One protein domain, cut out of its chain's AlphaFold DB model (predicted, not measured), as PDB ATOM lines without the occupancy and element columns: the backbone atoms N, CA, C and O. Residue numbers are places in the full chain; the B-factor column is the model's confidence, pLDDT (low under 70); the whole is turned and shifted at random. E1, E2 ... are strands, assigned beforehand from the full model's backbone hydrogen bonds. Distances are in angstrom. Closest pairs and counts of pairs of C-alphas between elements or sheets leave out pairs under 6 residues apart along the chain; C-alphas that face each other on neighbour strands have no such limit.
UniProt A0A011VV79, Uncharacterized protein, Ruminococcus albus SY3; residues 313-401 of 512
ATOM      1  N   PRO A 313     -47.094 -21.845  -2.355       89.88
ATOM      2  CA  PRO A 313     -46.638 -22.877  -1.426       89.88
ATOM      3  C   PRO A 313     -47.503 -22.981  -0.156       89.88
ATOM      4  O   PRO A 313     -47.912 -21.965   0.403       89.88
ATOM      5  N   ILE A 314     -47.769 -24.198   0.328       87.94
ATOM      6  CA  ILE A 314     -48.611 -24.426   1.516       87.94
ATOM      7  C   ILE A 314     -47.765 -24.596   2.770       87.94
ATOM      8  O   ILE A 314     -46.770 -25.323   2.775       87.94
ATOM      9  N   PHE A 315     -48.181 -23.955   3.860       87.44
ATOM     10  CA  PHE A 315     -47.517 -24.121   5.147       87.44
ATOM     11  C   PHE A 315     -47.799 -25.516   5.709       87.44
ATOM     12  O   PHE A 315     -48.960 -25.909   5.865       87.44
ATOM     13  N   LYS A 316     -46.752 -26.260   6.069       85.75
ATOM     14  CA  LYS A 316     -46.891 -27.515   6.818       85.75
ATOM     15  C   LYS A 316     -46.297 -27.331   8.204       85.75
ATOM     16  O   LYS A 316     -45.083 -27.215   8.374       85.75
ATOM     17  N   ALA A 317     -47.177 -27.311   9.205       74.88
ATOM     18  CA  ALA A 317     -46.774 -27.308  10.600       74.88
ATOM     19  C   ALA A 317     -46.117 -28.653  10.924       74.88
ATOM     20  O   ALA A 317     -46.754 -29.707  10.873       74.88
ATOM     21  N   GLY A 318     -44.830 -28.622  11.248       67.88
ATOM     22  CA  GLY A 318     -44.152 -29.803  11.738       67.88
ATOM     23  C   GLY A 318     -44.623 -30.185  13.146       67.88
ATOM     24  O   GLY A 318     -44.689 -29.338  14.034       67.88
ATOM     25  N   ASN A 319     -44.917 -31.468  13.379       59.84
ATOM     26  CA  ASN A 319     -45.136 -31.996  14.729       59.84
ATOM     27  C   ASN A 319     -43.788 -32.122  15.446       59.84
ATOM     28  O   ASN A 319     -43.071 -33.045  15.084       59.84
ATOM     29  N   ASN A 320     -43.487 -31.248  16.422       53.03
ATOM     30  CA  ASN A 320     -42.396 -31.232  17.436       53.03
ATOM     31  C   ASN A 320     -40.937 -31.608  17.045       53.03
ATOM     32  O   ASN A 320     -40.032 -31.261  17.790       53.03
ATOM     33  N   ASP A 321     -40.701 -32.238  15.897       53.44
ATOM     34  CA  ASP A 321     -39.438 -32.740  15.346       53.44
ATOM     35  C   ASP A 321     -39.386 -32.578  13.805       53.44
ATOM     36  O   ASP A 321     -38.410 -32.963  13.161       53.44
ATOM     37  N   VAL A 322     -40.448 -32.046  13.184       58.09
ATOM     38  CA  VAL A 322     -40.546 -31.857  11.729       58.09
ATOM     39  C   VAL A 322     -40.260 -30.401  11.382       58.09
ATOM     40  O   VAL A 322     -40.739 -29.480  12.043       58.09
ATOM     41  N   ILE A 323     -39.473 -30.216  10.325       66.50
ATOM     42  CA  ILE A 323     -39.121 -28.916   9.765       66.50
ATOM     43  C   ILE A 323     -40.398 -28.150   9.392       66.50
ATOM     44  O   ILE A 323     -41.229 -28.640   8.623       66.50
ATOM     45  N   GLN A 324     -40.545 -26.953   9.957       84.00
ATOM     46  CA  GLN A 324     -41.628 -26.031   9.633       84.00
ATOM     47  C   GLN A 324     -41.238 -25.230   8.393       84.00
ATOM     48  O   GLN A 324     -40.116 -24.734   8.299       84.00
ATOM     49  N   GLY A 325     -42.155 -25.105   7.441       91.12
ATOM     50  CA  GLY A 325     -41.870 -24.424   6.188       91.12
ATOM     51  C   GLY A 325     -43.037 -24.471   5.220       91.12
ATOM     52  O   GLY A 325     -44.096 -25.037   5.520       91.12
ATOM     53  N   TYR A 326     -42.821 -23.882   4.050       92.38
ATOM     54  CA  TYR A 326     -43.759 -23.960   2.943       92.38
ATOM     55  C   TYR A 326     -43.308 -24.982   1.909       92.38
ATOM     56  O   TYR A 326     -42.119 -25.089   1.601       92.38
ATOM     57  N   TYR A 327     -44.275 -25.720   1.377       91.69
ATOM     58  CA  TYR A 327     -44.064 -26.856   0.491       91.69
ATOM     59  C   TYR A 327     -44.787 -26.640  -0.838       91.69
ATOM     60  O   TYR A 327     -45.881 -26.072  -0.869       91.69
ATOM     61  N   ASP A 328     -44.172 -27.102  -1.921       91.12
ATOM     62  CA  ASP A 328     -44.765 -27.114  -3.254       91.12
ATOM     63  C   ASP A 328     -45.698 -28.322  -3.478       91.12
ATOM     64  O   ASP A 328     -45.943 -29.145  -2.587       91.12
ATOM     65  N   GLU A 329     -46.244 -28.423  -4.693       86.94
ATOM     66  CA  GLU A 329     -47.173 -29.483  -5.111       86.94
ATOM     67  C   GLU A 329     -46.563 -30.896  -5.092       86.94
ATOM     68  O   GLU A 329     -47.296 -31.888  -5.105       86.94
ATOM     69  N   ASN A 330     -45.232 -30.994  -5.048       88.81
ATOM     70  CA  ASN A 330     -44.475 -32.242  -5.013       88.81
ATOM     71  C   ASN A 330     -44.023 -32.603  -3.592       88.81
ATOM     72  O   ASN A 330     -43.204 -33.510  -3.429       88.81
ATOM     73  N   ASP A 331     -44.543 -31.904  -2.578       86.75
ATOM     74  CA  ASP A 331     -44.130 -32.037  -1.182       86.75
ATOM     75  C   ASP A 331     -42.637 -31.723  -0.966       86.75
ATOM     76  O   ASP A 331     -41.990 -32.252  -0.061       86.75
ATOM     77  N   GLN A 332     -42.063 -30.855  -1.806       91.88
ATOM     78  CA  GLN A 332     -40.718 -30.328  -1.615       91.88
ATOM     79  C   GLN A 332     -40.794 -29.001  -0.874       91.88
ATOM     80  O   GLN A 332     -41.547 -28.102  -1.239       91.88
ATOM     81  N   MET A 333     -40.000 -28.873   0.186       92.50
ATOM     82  CA  MET A 333     -39.900 -27.625   0.927       92.50
ATOM     83  C   MET A 333     -39.217 -26.561   0.065       92.50
ATOM     84  O   MET A 333     -38.077 -26.742  -0.363       92.50
ATOM     85  N   VAL A 334     -39.919 -25.454  -0.154       94.38
ATOM     86  CA  VAL A 334     -39.457 -24.310  -0.950       94.38
ATOM     87  C   VAL A 334     -39.125 -23.094  -0.091       94.38
ATOM     88  O   VAL A 334     -38.281 -22.298  -0.484       94.38
ATOM     89  N   ILE A 335     -39.712 -22.985   1.106       93.69
ATOM     90  CA  ILE A 335     -39.351 -21.967   2.101       93.69
ATOM     91  C   ILE A 335     -39.071 -22.677   3.418       93.69
ATOM     92  O   ILE A 335     -39.982 -23.230   4.039       93.69
ATOM     93  N   ASP A 336     -37.807 -22.664   3.825       92.50
ATOM     94  CA  ASP A 336     -37.345 -23.291   5.058       92.50
ATOM     95  C   ASP A 336     -37.418 -22.300   6.223       92.50
ATOM     96  O   ASP A 336     -36.700 -21.298   6.266       92.50
ATOM     97  N   LEU A 337     -38.301 -22.591   7.176       89.50
ATOM     98  CA  LEU A 337     -38.494 -21.797   8.382       89.50
ATOM     99  C   LEU A 337     -37.983 -22.541   9.626       89.50
ATOM    100  O   LEU A 337     -38.282 -22.136  10.749       89.50
ATOM    101  N   SER A 338     -37.168 -23.594   9.457       86.88
ATOM    102  CA  SER A 338     -36.625 -24.397  10.561       86.88
ATOM    103  C   SER A 338     -35.749 -23.608  11.528       86.88
ATOM    104  O   SER A 338     -35.504 -24.059  12.643       86.88
ATOM    105  N   ASN A 339     -35.212 -22.471  11.083       86.31
ATOM    106  CA  ASN A 339     -34.331 -21.626  11.886       86.31
ATOM    107  C   ASN A 339     -35.091 -20.771  12.911       86.31
ATOM    108  O   ASN A 339     -34.453 -20.115  13.729       86.31
ATOM    109  N   TYR A 340     -36.426 -20.758  12.875       84.56
ATOM    110  CA  TYR A 340     -37.241 -20.055  13.861       84.56
ATOM    111  C   TYR A 340     -37.677 -21.006  14.968       84.56
ATOM    112  O   TYR A 340     -38.138 -22.116  14.710       84.56
ATOM    113  N   TYR A 341     -37.559 -20.551  16.216       79.88
ATOM    114  CA  TYR A 341     -37.878 -21.363  17.393       79.88
ATOM    115  C   TYR A 341     -39.349 -21.801  17.410       79.88
ATOM    116  O   TYR A 341     -39.680 -22.920  17.808       79.88
ATOM    117  N   ARG A 342     -40.241 -20.904  16.981       81.19
ATOM    118  CA  ARG A 342     -41.671 -21.172  16.868       81.19
ATOM    119  C   ARG A 342     -42.305 -20.264  15.822       81.19
ATOM    120  O   ARG A 342     -41.994 -19.076  15.763       81.19
ATOM    121  N   ILE A 343     -43.235 -20.822  15.056       82.50
ATOM    122  CA  ILE A 343     -44.099 -20.099  14.122       82.50
ATOM    123  C   ILE A 343     -45.531 -20.215  14.644       82.50
ATOM    124  O   ILE A 343     -45.995 -21.317  14.935       82.50
ATOM    125  N   HIS A 344     -46.206 -19.081  14.827       72.00
ATOM    126  CA  HIS A 344     -47.527 -19.014  15.469       72.00
ATOM    127  C   HIS A 344     -48.690 -18.861  14.492       72.00
ATOM    128  O   HIS A 344     -49.826 -18.940  14.939       72.00
ATOM    129  N   SER A 345     -48.441 -18.644  13.199       66.06
ATOM    130  CA  SER A 345     -49.509 -18.442  12.215       66.06
ATOM    131  C   SER A 345     -49.381 -19.380  11.016       66.06
ATOM    132  O   SER A 345     -48.302 -19.570  10.457       66.06
ATOM    133  N   TRP A 346     -50.514 -19.951  10.610       66.19
ATOM    134  CA  TRP A 346     -50.664 -20.774   9.406       66.19
ATOM    135  C   TRP A 346     -51.113 -19.923   8.223       66.19
ATOM    136  O   TRP A 346     -52.146 -20.178   7.605       66.19
ATOM    137  N   SER A 347     -50.388 -18.847   7.946       69.69
ATOM    138  CA  SER A 347     -50.836 -17.912   6.924       69.69
ATOM    139  C   SER A 347     -50.530 -18.473   5.545       69.69
ATOM    140  O   SER A 347     -49.399 -18.852   5.233       69.69
ATOM    141  N   ARG A 348     -51.564 -18.530   4.713       77.69
ATOM    142  CA  ARG A 348     -51.419 -18.812   3.291       77.69
ATOM    143  C   ARG A 348     -50.768 -17.640   2.584       77.69
ATOM    144  O   ARG A 348     -50.816 -16.506   3.060       77.69
ATOM    145  N   PHE A 349     -50.221 -17.937   1.416       83.00
ATOM    146  CA  PHE A 349     -49.945 -16.900   0.449       83.00
ATOM    147  C   PHE A 349     -51.259 -16.347  -0.093       83.00
ATOM    148  O   PHE A 349     -52.123 -17.084  -0.546       83.00
ATOM    149  N   VAL A 350     -51.403 -15.037  -0.035       74.25
ATOM    150  CA  VAL A 350     -52.517 -14.287  -0.586       74.25
ATOM    151  C   VAL A 350     -51.888 -13.235  -1.481       74.25
ATOM    152  O   VAL A 350     -51.028 -12.471  -1.042       74.25
ATOM    153  N   ASP A 351     -52.222 -13.255  -2.773       72.00
ATOM    154  CA  ASP A 351     -51.633 -12.343  -3.763       72.00
ATOM    155  C   ASP A 351     -50.098 -12.376  -3.859       72.00
ATOM    156  O   ASP A 351     -49.445 -11.405  -4.253       72.00
ATOM    157  N   GLY A 352     -49.522 -13.527  -3.516       81.56
ATOM    158  CA  GLY A 352     -48.082 -13.749  -3.512       81.56
ATOM    159  C   GLY A 352     -47.358 -13.349  -2.237       81.56
ATOM    160  O   GLY A 352     -46.133 -13.435  -2.223       81.56
ATOM    161  N   TYR A 353     -48.085 -13.021  -1.165       86.06
ATOM    162  CA  TYR A 353     -47.494 -12.722   0.137       86.06
ATOM    163  C   TYR A 353     -48.112 -13.530   1.274       86.06
ATOM    164  O   TYR A 353     -49.313 -13.770   1.274       86.06
ATOM    165  N   ALA A 354     -47.317 -13.914   2.268       86.06
ATOM    166  CA  ALA A 354     -47.798 -14.559   3.487       86.06
ATOM    167  C   ALA A 354     -47.295 -13.813   4.727       86.06
ATOM    168  O   ALA A 354     -46.133 -13.413   4.804       86.06
ATOM    169  N   THR A 355     -48.167 -13.621   5.713       87.06
ATOM    170  CA  THR A 355     -47.794 -13.053   7.015       87.06
ATOM    171  C   THR A 355     -47.269 -14.147   7.937       87.06
ATOM    172  O   THR A 355     -47.850 -15.215   7.997       87.06
ATOM    173  N   LEU A 356     -46.225 -13.921   8.725       87.62
ATOM    174  CA  LEU A 356     -45.819 -14.887   9.748       87.62
ATOM    175  C   LEU A 356     -45.625 -14.207  11.094       87.62
ATOM    176  O   LEU A 356     -45.090 -13.102  11.181       87.62
ATOM    177  N   ALA A 357     -46.013 -14.912  12.151       86.81
ATOM    178  CA  ALA A 357     -45.579 -14.624  13.508       86.81
ATOM    179  C   ALA A 357     -44.449 -15.594  13.884       86.81
ATOM    180  O   ALA A 357     -44.702 -16.780  14.096       86.81
ATOM    181  N   ILE A 358     -43.215 -15.093  13.960       88.12
ATOM    182  CA  ILE A 358     -42.007 -15.886  14.233       88.12
ATOM    183  C   ILE A 358     -41.400 -15.505  15.587       88.12
ATOM    184  O   ILE A 358     -41.331 -14.327  15.930       88.12
ATOM    185  N   ASP A 359     -40.930 -16.488  16.349       86.06
ATOM    186  CA  ASP A 359     -40.142 -16.253  17.560       86.06
ATOM    187  C   ASP A 359     -38.645 -16.398  17.248       86.06
ATOM    188  O   ASP A 359     -38.214 -17.362  16.607       86.06
ATOM    189  N   ASN A 360     -37.839 -15.457  17.739       84.88
ATOM    190  CA  ASN A 360     -36.386 -15.607  17.750       84.88
ATOM    191  C   ASN A 360     -35.928 -16.524  18.904       84.88
ATOM    192  O   ASN A 360     -36.697 -16.844  19.811       84.88
ATOM    193  N   ASP A 361     -34.644 -16.888  18.927       82.81
ATOM    194  CA  ASP A 361     -34.063 -17.772  19.956       82.81
ATOM    195  C   ASP A 361     -34.158 -17.228  21.392       82.81
ATOM    196  O   ASP A 361     -33.996 -17.967  22.363       82.81
ATOM    197  N   SER A 362     -34.396 -15.924  21.551       84.75
ATOM    198  CA  SER A 362     -34.581 -15.273  22.855       84.75
ATOM    199  C   SER A 362     -36.051 -15.208  23.289       84.75
ATOM    200  O   SER A 362     -36.347 -14.625  24.330       84.75
ATOM    201  N   GLY A 363     -36.972 -15.783  22.507       83.31
ATOM    202  CA  GLY A 363     -38.414 -15.770  22.764       83.31
ATOM    203  C   GLY A 363     -39.115 -14.458  22.394       83.31
ATOM    204  O   GLY A 363     -40.279 -14.271  22.742       83.31
ATOM    205  N   GLY A 364     -38.428 -13.538  21.711       85.75
ATOM    206  CA  GLY A 364     -39.046 -12.335  21.163       85.75
ATOM    207  C   GLY A 364     -39.867 -12.684  19.925       85.75
ATOM    208  O   GLY A 364     -39.337 -13.310  19.008       85.75
ATOM    209  N   ARG A 365     -41.137 -12.267  19.896       86.06
ATOM    210  CA  ARG A 365     -42.045 -12.490  18.767       86.06
ATOM    211  C   ARG A 365     -41.966 -11.350  17.763       86.06
ATOM    212  O   ARG A 365     -41.962 -10.188  18.160       86.06
ATOM    213  N   TYR A 366     -41.965 -11.682  16.480       86.81
ATOM    214  CA  TYR A 366     -41.919 -10.743  15.369       86.81
ATOM    215  C   TYR A 366     -43.025 -11.042  14.368       86.81
ATOM    216  O   TYR A 366     -43.353 -12.203  14.125       86.81
ATOM    217  N   PHE A 367     -43.551  -9.985  13.762       86.00
ATOM    218  CA  PHE A 367     -44.380 -10.055  12.573       86.00
ATOM    219  C   PHE A 367     -43.530  -9.810  11.336       86.00
ATOM    220  O   PHE A 367     -42.745  -8.859  11.278       86.00
ATOM    221  N   VAL A 368     -43.700 -10.680  10.348       87.69
ATOM    222  CA  VAL A 368     -43.039 -10.582   9.050       87.69
ATOM    223  C   VAL A 368     -44.049 -10.772   7.932       87.69
ATOM    224  O   VAL A 368     -45.074 -11.430   8.108       87.69
ATOM    225  N   LEU A 369     -43.730 -10.213   6.773       87.31
ATOM    226  CA  LEU A 369     -44.397 -10.488   5.511       87.31
ATOM    227  C   LEU A 369     -43.352 -11.089   4.573       87.31
ATOM    228  O   LEU A 369     -42.291 -10.488   4.392       87.31
ATOM    229  N   ILE A 370     -43.633 -12.262   4.016       89.56
ATOM    230  CA  ILE A 370     -42.758 -12.944   3.059       89.56
ATOM    231  C   ILE A 370     -43.406 -13.030   1.678       89.56
ATOM    232  O   ILE A 370     -44.628 -13.120   1.579       89.56
ATOM    233  N   ASP A 371     -42.593 -13.008   0.624       89.50
ATOM    234  CA  ASP A 371     -43.010 -13.338  -0.745       89.50
ATOM    235  C   ASP A 371     -42.942 -14.856  -1.026       89.50
ATOM    236  O   ASP A 371     -42.535 -15.640  -0.164       89.50
ATOM    237  N   LYS A 372     -43.368 -15.291  -2.225       88.25
ATOM    238  CA  LYS A 372     -43.399 -16.719  -2.624       88.25
ATOM    239  C   LYS A 372     -42.022 -17.400  -2.637       88.25
ATOM    240  O   LYS A 372     -41.971 -18.628  -2.631       88.25
ATOM    241  N   ASP A 373     -40.939 -16.626  -2.641       90.06
ATOM    242  CA  ASP A 373     -39.561 -17.118  -2.576       90.06
ATOM    243  C   ASP A 373     -39.026 -17.133  -1.127       90.06
ATOM    244  O   ASP A 373     -37.894 -17.551  -0.877       90.06
ATOM    245  N   GLY A 374     -39.835 -16.691  -0.157       90.56
ATOM    246  CA  GLY A 374     -39.485 -16.622   1.260       90.56
ATOM    247  C   GLY A 374     -38.697 -15.375   1.653       90.56
ATOM    248  O   GLY A 374     -38.208 -15.308   2.783       90.56
ATOM    249  N   ASN A 375     -38.559 -14.385   0.769       92.75
ATOM    250  CA  ASN A 375     -37.875 -13.141   1.108       92.75
ATOM    251  C   ASN A 375     -38.777 -12.264   1.967       92.75
ATOM    252  O   ASN A 375     -39.968 -12.120   1.691       92.75
ATOM    253  N   PHE A 376     -38.196 -11.610   2.971       89.31
ATOM    254  CA  PHE A 376     -38.905 -10.578   3.711       89.31
ATOM    255  C   PHE A 376     -39.187  -9.369   2.824       89.31
ATOM    256  O   PHE A 376     -38.277  -8.796   2.228       89.31
ATOM    257  N   VAL A 377     -40.452  -8.958   2.790       88.00
ATOM    258  CA  VAL A 377     -40.888  -7.734   2.107       88.00
ATOM    259  C   VAL A 377     -40.425  -6.493   2.878       88.00
ATOM    260  O   VAL A 377     -40.132  -5.462   2.282       88.00
ATOM    261  N   PHE A 378     -40.321  -6.601   4.206       83.00
ATOM    262  CA  PHE A 378     -39.807  -5.560   5.094       83.00
ATOM    263  C   PHE A 378     -39.114  -6.164   6.324       83.00
ATOM    264  O   PHE A 378     -39.329  -7.327   6.666       83.00
ATOM    265  N   ASP A 379     -38.310  -5.352   7.017       85.44
ATOM    266  CA  ASP A 379     -37.611  -5.769   8.239       85.44
ATOM    267  C   ASP A 379     -38.592  -6.258   9.323       85.44
ATOM    268  O   ASP A 379     -39.514  -5.507   9.673       85.44
ATOM    269  N   PRO A 380     -38.375  -7.452   9.917       88.12
ATOM    270  CA  PRO A 380     -39.244  -8.005  10.952       88.12
ATOM    271  C   PRO A 380     -39.575  -7.007  12.062       88.12
ATOM    272  O   PRO A 380     -38.683  -6.393  12.654       88.12
ATOM    273  N   LYS A 381     -40.864  -6.866  12.381       84.19
ATOM    274  CA  LYS A 381     -41.338  -5.943  13.420       84.19
ATOM    275  C   LYS A 381     -41.589  -6.700  14.708       84.19
ATOM    276  O   LYS A 381     -42.406  -7.617  14.735       84.19
ATOM    277  N   GLN A 382     -40.871  -6.340  15.767       84.88
ATOM    278  CA  GLN A 382     -41.066  -6.956  17.073       84.88
ATOM    279  C   GLN A 382     -42.480  -6.645  17.576       84.88
ATOM    280  O   GLN A 382     -42.928  -5.503  17.528       84.88
ATOM    281  N   ARG A 383     -43.191  -7.668  18.052       77.38
ATOM    282  CA  ARG A 383     -44.452  -7.494  18.768       77.38
ATOM    283  C   ARG A 383     -44.110  -6.977  20.159       77.38
ATOM    284  O   ARG A 383     -43.767  -7.760  21.045       77.38
ATOM    285  N   ASP A 384     -44.160  -5.666  20.340       71.00
ATOM    286  CA  ASP A 384     -43.999  -5.076  21.663       71.00
ATOM    287  C   ASP A 384     -45.179  -5.513  22.537       71.00
ATOM    288  O   ASP A 384     -46.336  -5.263  22.209       71.00
ATOM    289  N   ASN A 385     -44.896  -6.164  23.669       55.66
ATOM    290  CA  ASN A 385     -45.924  -6.646  24.604       55.66
ATOM    291  C   ASN A 385     -46.808  -5.519  25.183       55.66
ATOM    292  O   ASN A 385     -47.805  -5.807  25.842       55.66
ATOM    293  N   GLU A 386     -46.451  -4.252  24.954       43.00
ATOM    294  CA  GLU A 386     -47.147  -3.066  25.463       43.00
ATOM    295  C   GLU A 386     -47.759  -2.185  24.356       43.00
ATOM    296  O   GLU A 386     -48.589  -1.323  24.654       43.00
ATOM    297  N   ALA A 387     -47.424  -2.405  23.077       40.94
ATOM    298  CA  ALA A 387     -47.966  -1.603  21.987       40.94
ATOM    299  C   ALA A 387     -49.303  -2.185  21.510       40.94
ATOM    300  O   ALA A 387     -49.357  -3.121  20.719       40.94
ATOM    301  N   LYS A 388     -50.404  -1.556  21.933       43.12
ATOM    302  CA  LYS A 388     -51.737  -1.666  21.304       43.12
ATOM    303  C   LYS A 388     -51.779  -1.012  19.906       43.12
ATOM    304  O   LYS A 388     -52.795  -0.448  19.515       43.12
ATOM    305  N   GLY A 389     -50.653  -0.999  19.199       36.94
ATOM    306  CA  GLY A 389     -50.502  -0.363  17.902       36.94
ATOM    307  C   GLY A 389     -50.866  -1.351  16.812       36.94
ATOM    308  O   GLY A 389     -50.240  -2.400  16.682       36.94
ATOM    309  N   VAL A 390     -51.883  -1.005  16.033       41.12
ATOM    310  CA  VAL A 390     -52.154  -1.632  14.744       41.12
ATOM    311  C   VAL A 390     -50.865  -1.581  13.912       41.12
ATOM    312  O   VAL A 390     -50.179  -0.558  13.897       41.12
ATOM    313  N   VAL A 391     -50.520  -2.656  13.198       42.34
ATOM    314  CA  VAL A 391     -49.487  -2.610  12.146       42.34
ATOM    315  C   VAL A 391     -50.077  -1.876  10.928       42.34
ATOM    316  O   VAL A 391     -50.198  -2.436   9.848       42.34
ATOM    317  N   THR A 392     -50.524  -0.632  11.104       44.03
ATOM    318  CA  THR A 392     -50.985   0.245  10.015       44.03
ATOM    319  C   THR A 392     -49.813   0.956   9.351       44.03
ATOM    320  O   THR A 392     -49.803   1.131   8.137       44.03
ATOM    321  N   ASP A 393     -48.784   1.311  10.121       34.28
ATOM    322  CA  ASP A 393     -47.738   2.223   9.640       34.28
ATOM    323  C   ASP A 393     -46.710   1.553   8.714       34.28
ATOM    324  O   ASP A 393     -45.981   2.233   7.998       34.28
ATOM    325  N   ALA A 394     -46.633   0.219   8.698       35.66
ATOM    326  CA  ALA A 394     -45.608  -0.504   7.939       35.66
ATOM    327  C   ALA A 394     -45.972  -0.771   6.466       35.66
ATOM    328  O   ALA A 394     -45.114  -1.241   5.723       35.66
ATOM    329  N   ILE A 395     -47.208  -0.489   6.028       42.12
ATOM    330  CA  ILE A 395     -47.674  -0.784   4.653       42.12
ATOM    331  C   ILE A 395     -48.130   0.487   3.923       42.12
ATOM    332  O   ILE A 395     -48.857   0.450   2.934       42.12
ATOM    333  N   ILE A 396     -47.651   1.642   4.380       36.19
ATOM    334  CA  ILE A 396     -47.788   2.902   3.653       36.19
ATOM    335  C   ILE A 396     -46.404   3.547   3.554       36.19
ATOM    336  O   ILE A 396     -46.105   4.532   4.225       36.19
ATOM    337  N   ASP A 397     -45.529   2.976   2.722       29.14
ATOM    338  CA  ASP A 397     -44.309   3.682   2.329       29.14
ATOM    339  C   ASP A 397     -44.664   4.700   1.232       29.14
ATOM    340  O   ASP A 397     -44.879   4.364   0.063       29.14
ATOM    341  N   TYR A 398     -44.800   5.966   1.634       30.97
ATOM    342  CA  TYR A 398     -45.020   7.095   0.734       30.97
ATOM    343  C   TYR A 398     -43.757   7.355  -0.098       30.97
ATOM    344  O   TYR A 398     -42.902   8.164   0.268       30.97
ATOM    345  N   THR A 399     -43.660   6.747  -1.279       31.61
ATOM    346  CA  THR A 399     -42.786   7.287  -2.328       31.61
ATOM    347  C   THR A 399     -43.563   8.339  -3.124       31.61
ATOM    348  O   THR A 399     -44.632   8.077  -3.666       31.61
ATOM    349  N   ASN A 400     -43.042   9.570  -3.176       32.59
ATOM    350  CA  ASN A 400     -43.646  10.741  -3.841       32.59
ATOM    351  C   ASN A 400     -43.708  10.639  -5.389       32.59
ATOM    352  O   ASN A 400     -43.680  11.667  -6.068       32.59
ATOM    353  N   ASP A 401     -43.741   9.437  -5.971       38.66
ATOM    354  CA  ASP A 401     -43.734   9.233  -7.421       38.66
ATOM    355  C   ASP A 401     -45.133   8.839  -7.941       38.66
ATOM    356  O   ASP A 401     -45.549   7.688  -7.798       38.66
TER     357      ASP A 401
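This is residues 313 to 401 of the 512 residues of an uncharacterized protein of Ruminococcus albus SY3 (UniProt A0A011VV79). With little regular structure, a small sheet, E1-E2-E3, stands at one end, the longer hairpin E4-E5 in the middle, and an unnamed tail from residue 385 at the other end, where residues 396 to 401 stick out. The 89 printed residues hold five named strands, E1 to E5 in order, and no named helix; both sheets are antiparallel. The class is all strand, with 24 residues in named elements. The whole is flat, 42 by 34 by 16 A, and only just compact, close to loose: the radius of gyration of the C-alphas is 14.2 A.

E1 is residues 314 to 316, from C-alpha 314 at (-48.611, -24.426, 1.516); E2 is 325 to 327, E3 333 to 336. E4, residues 353 to 359, spans 19.2 A; E5, 365 to 371, spans 19.6 A to C-alpha 371 at (-43.010, -13.338, -0.745).

E1, E2 and E3 form a meander, each strand the antiparallel neighbour of the one before; N 314 and O 327 are 2.9 A apart, N 326 and O 335 2.9 A, within hydrogen-bond range. In the hairpin E4 and E5, at 155 degrees, N 356 and O 368 are within range at 2.8 A. E3 and E4 are apart.

Asp 321 and Asp 401 have the C-alphas farthest apart, 47.9 A. The printed part has no cut. The link E3 to E4 is long, 16 residues. pLDDT is under 70 at residues 318 to 323, 345 to 347 and 385 to 401.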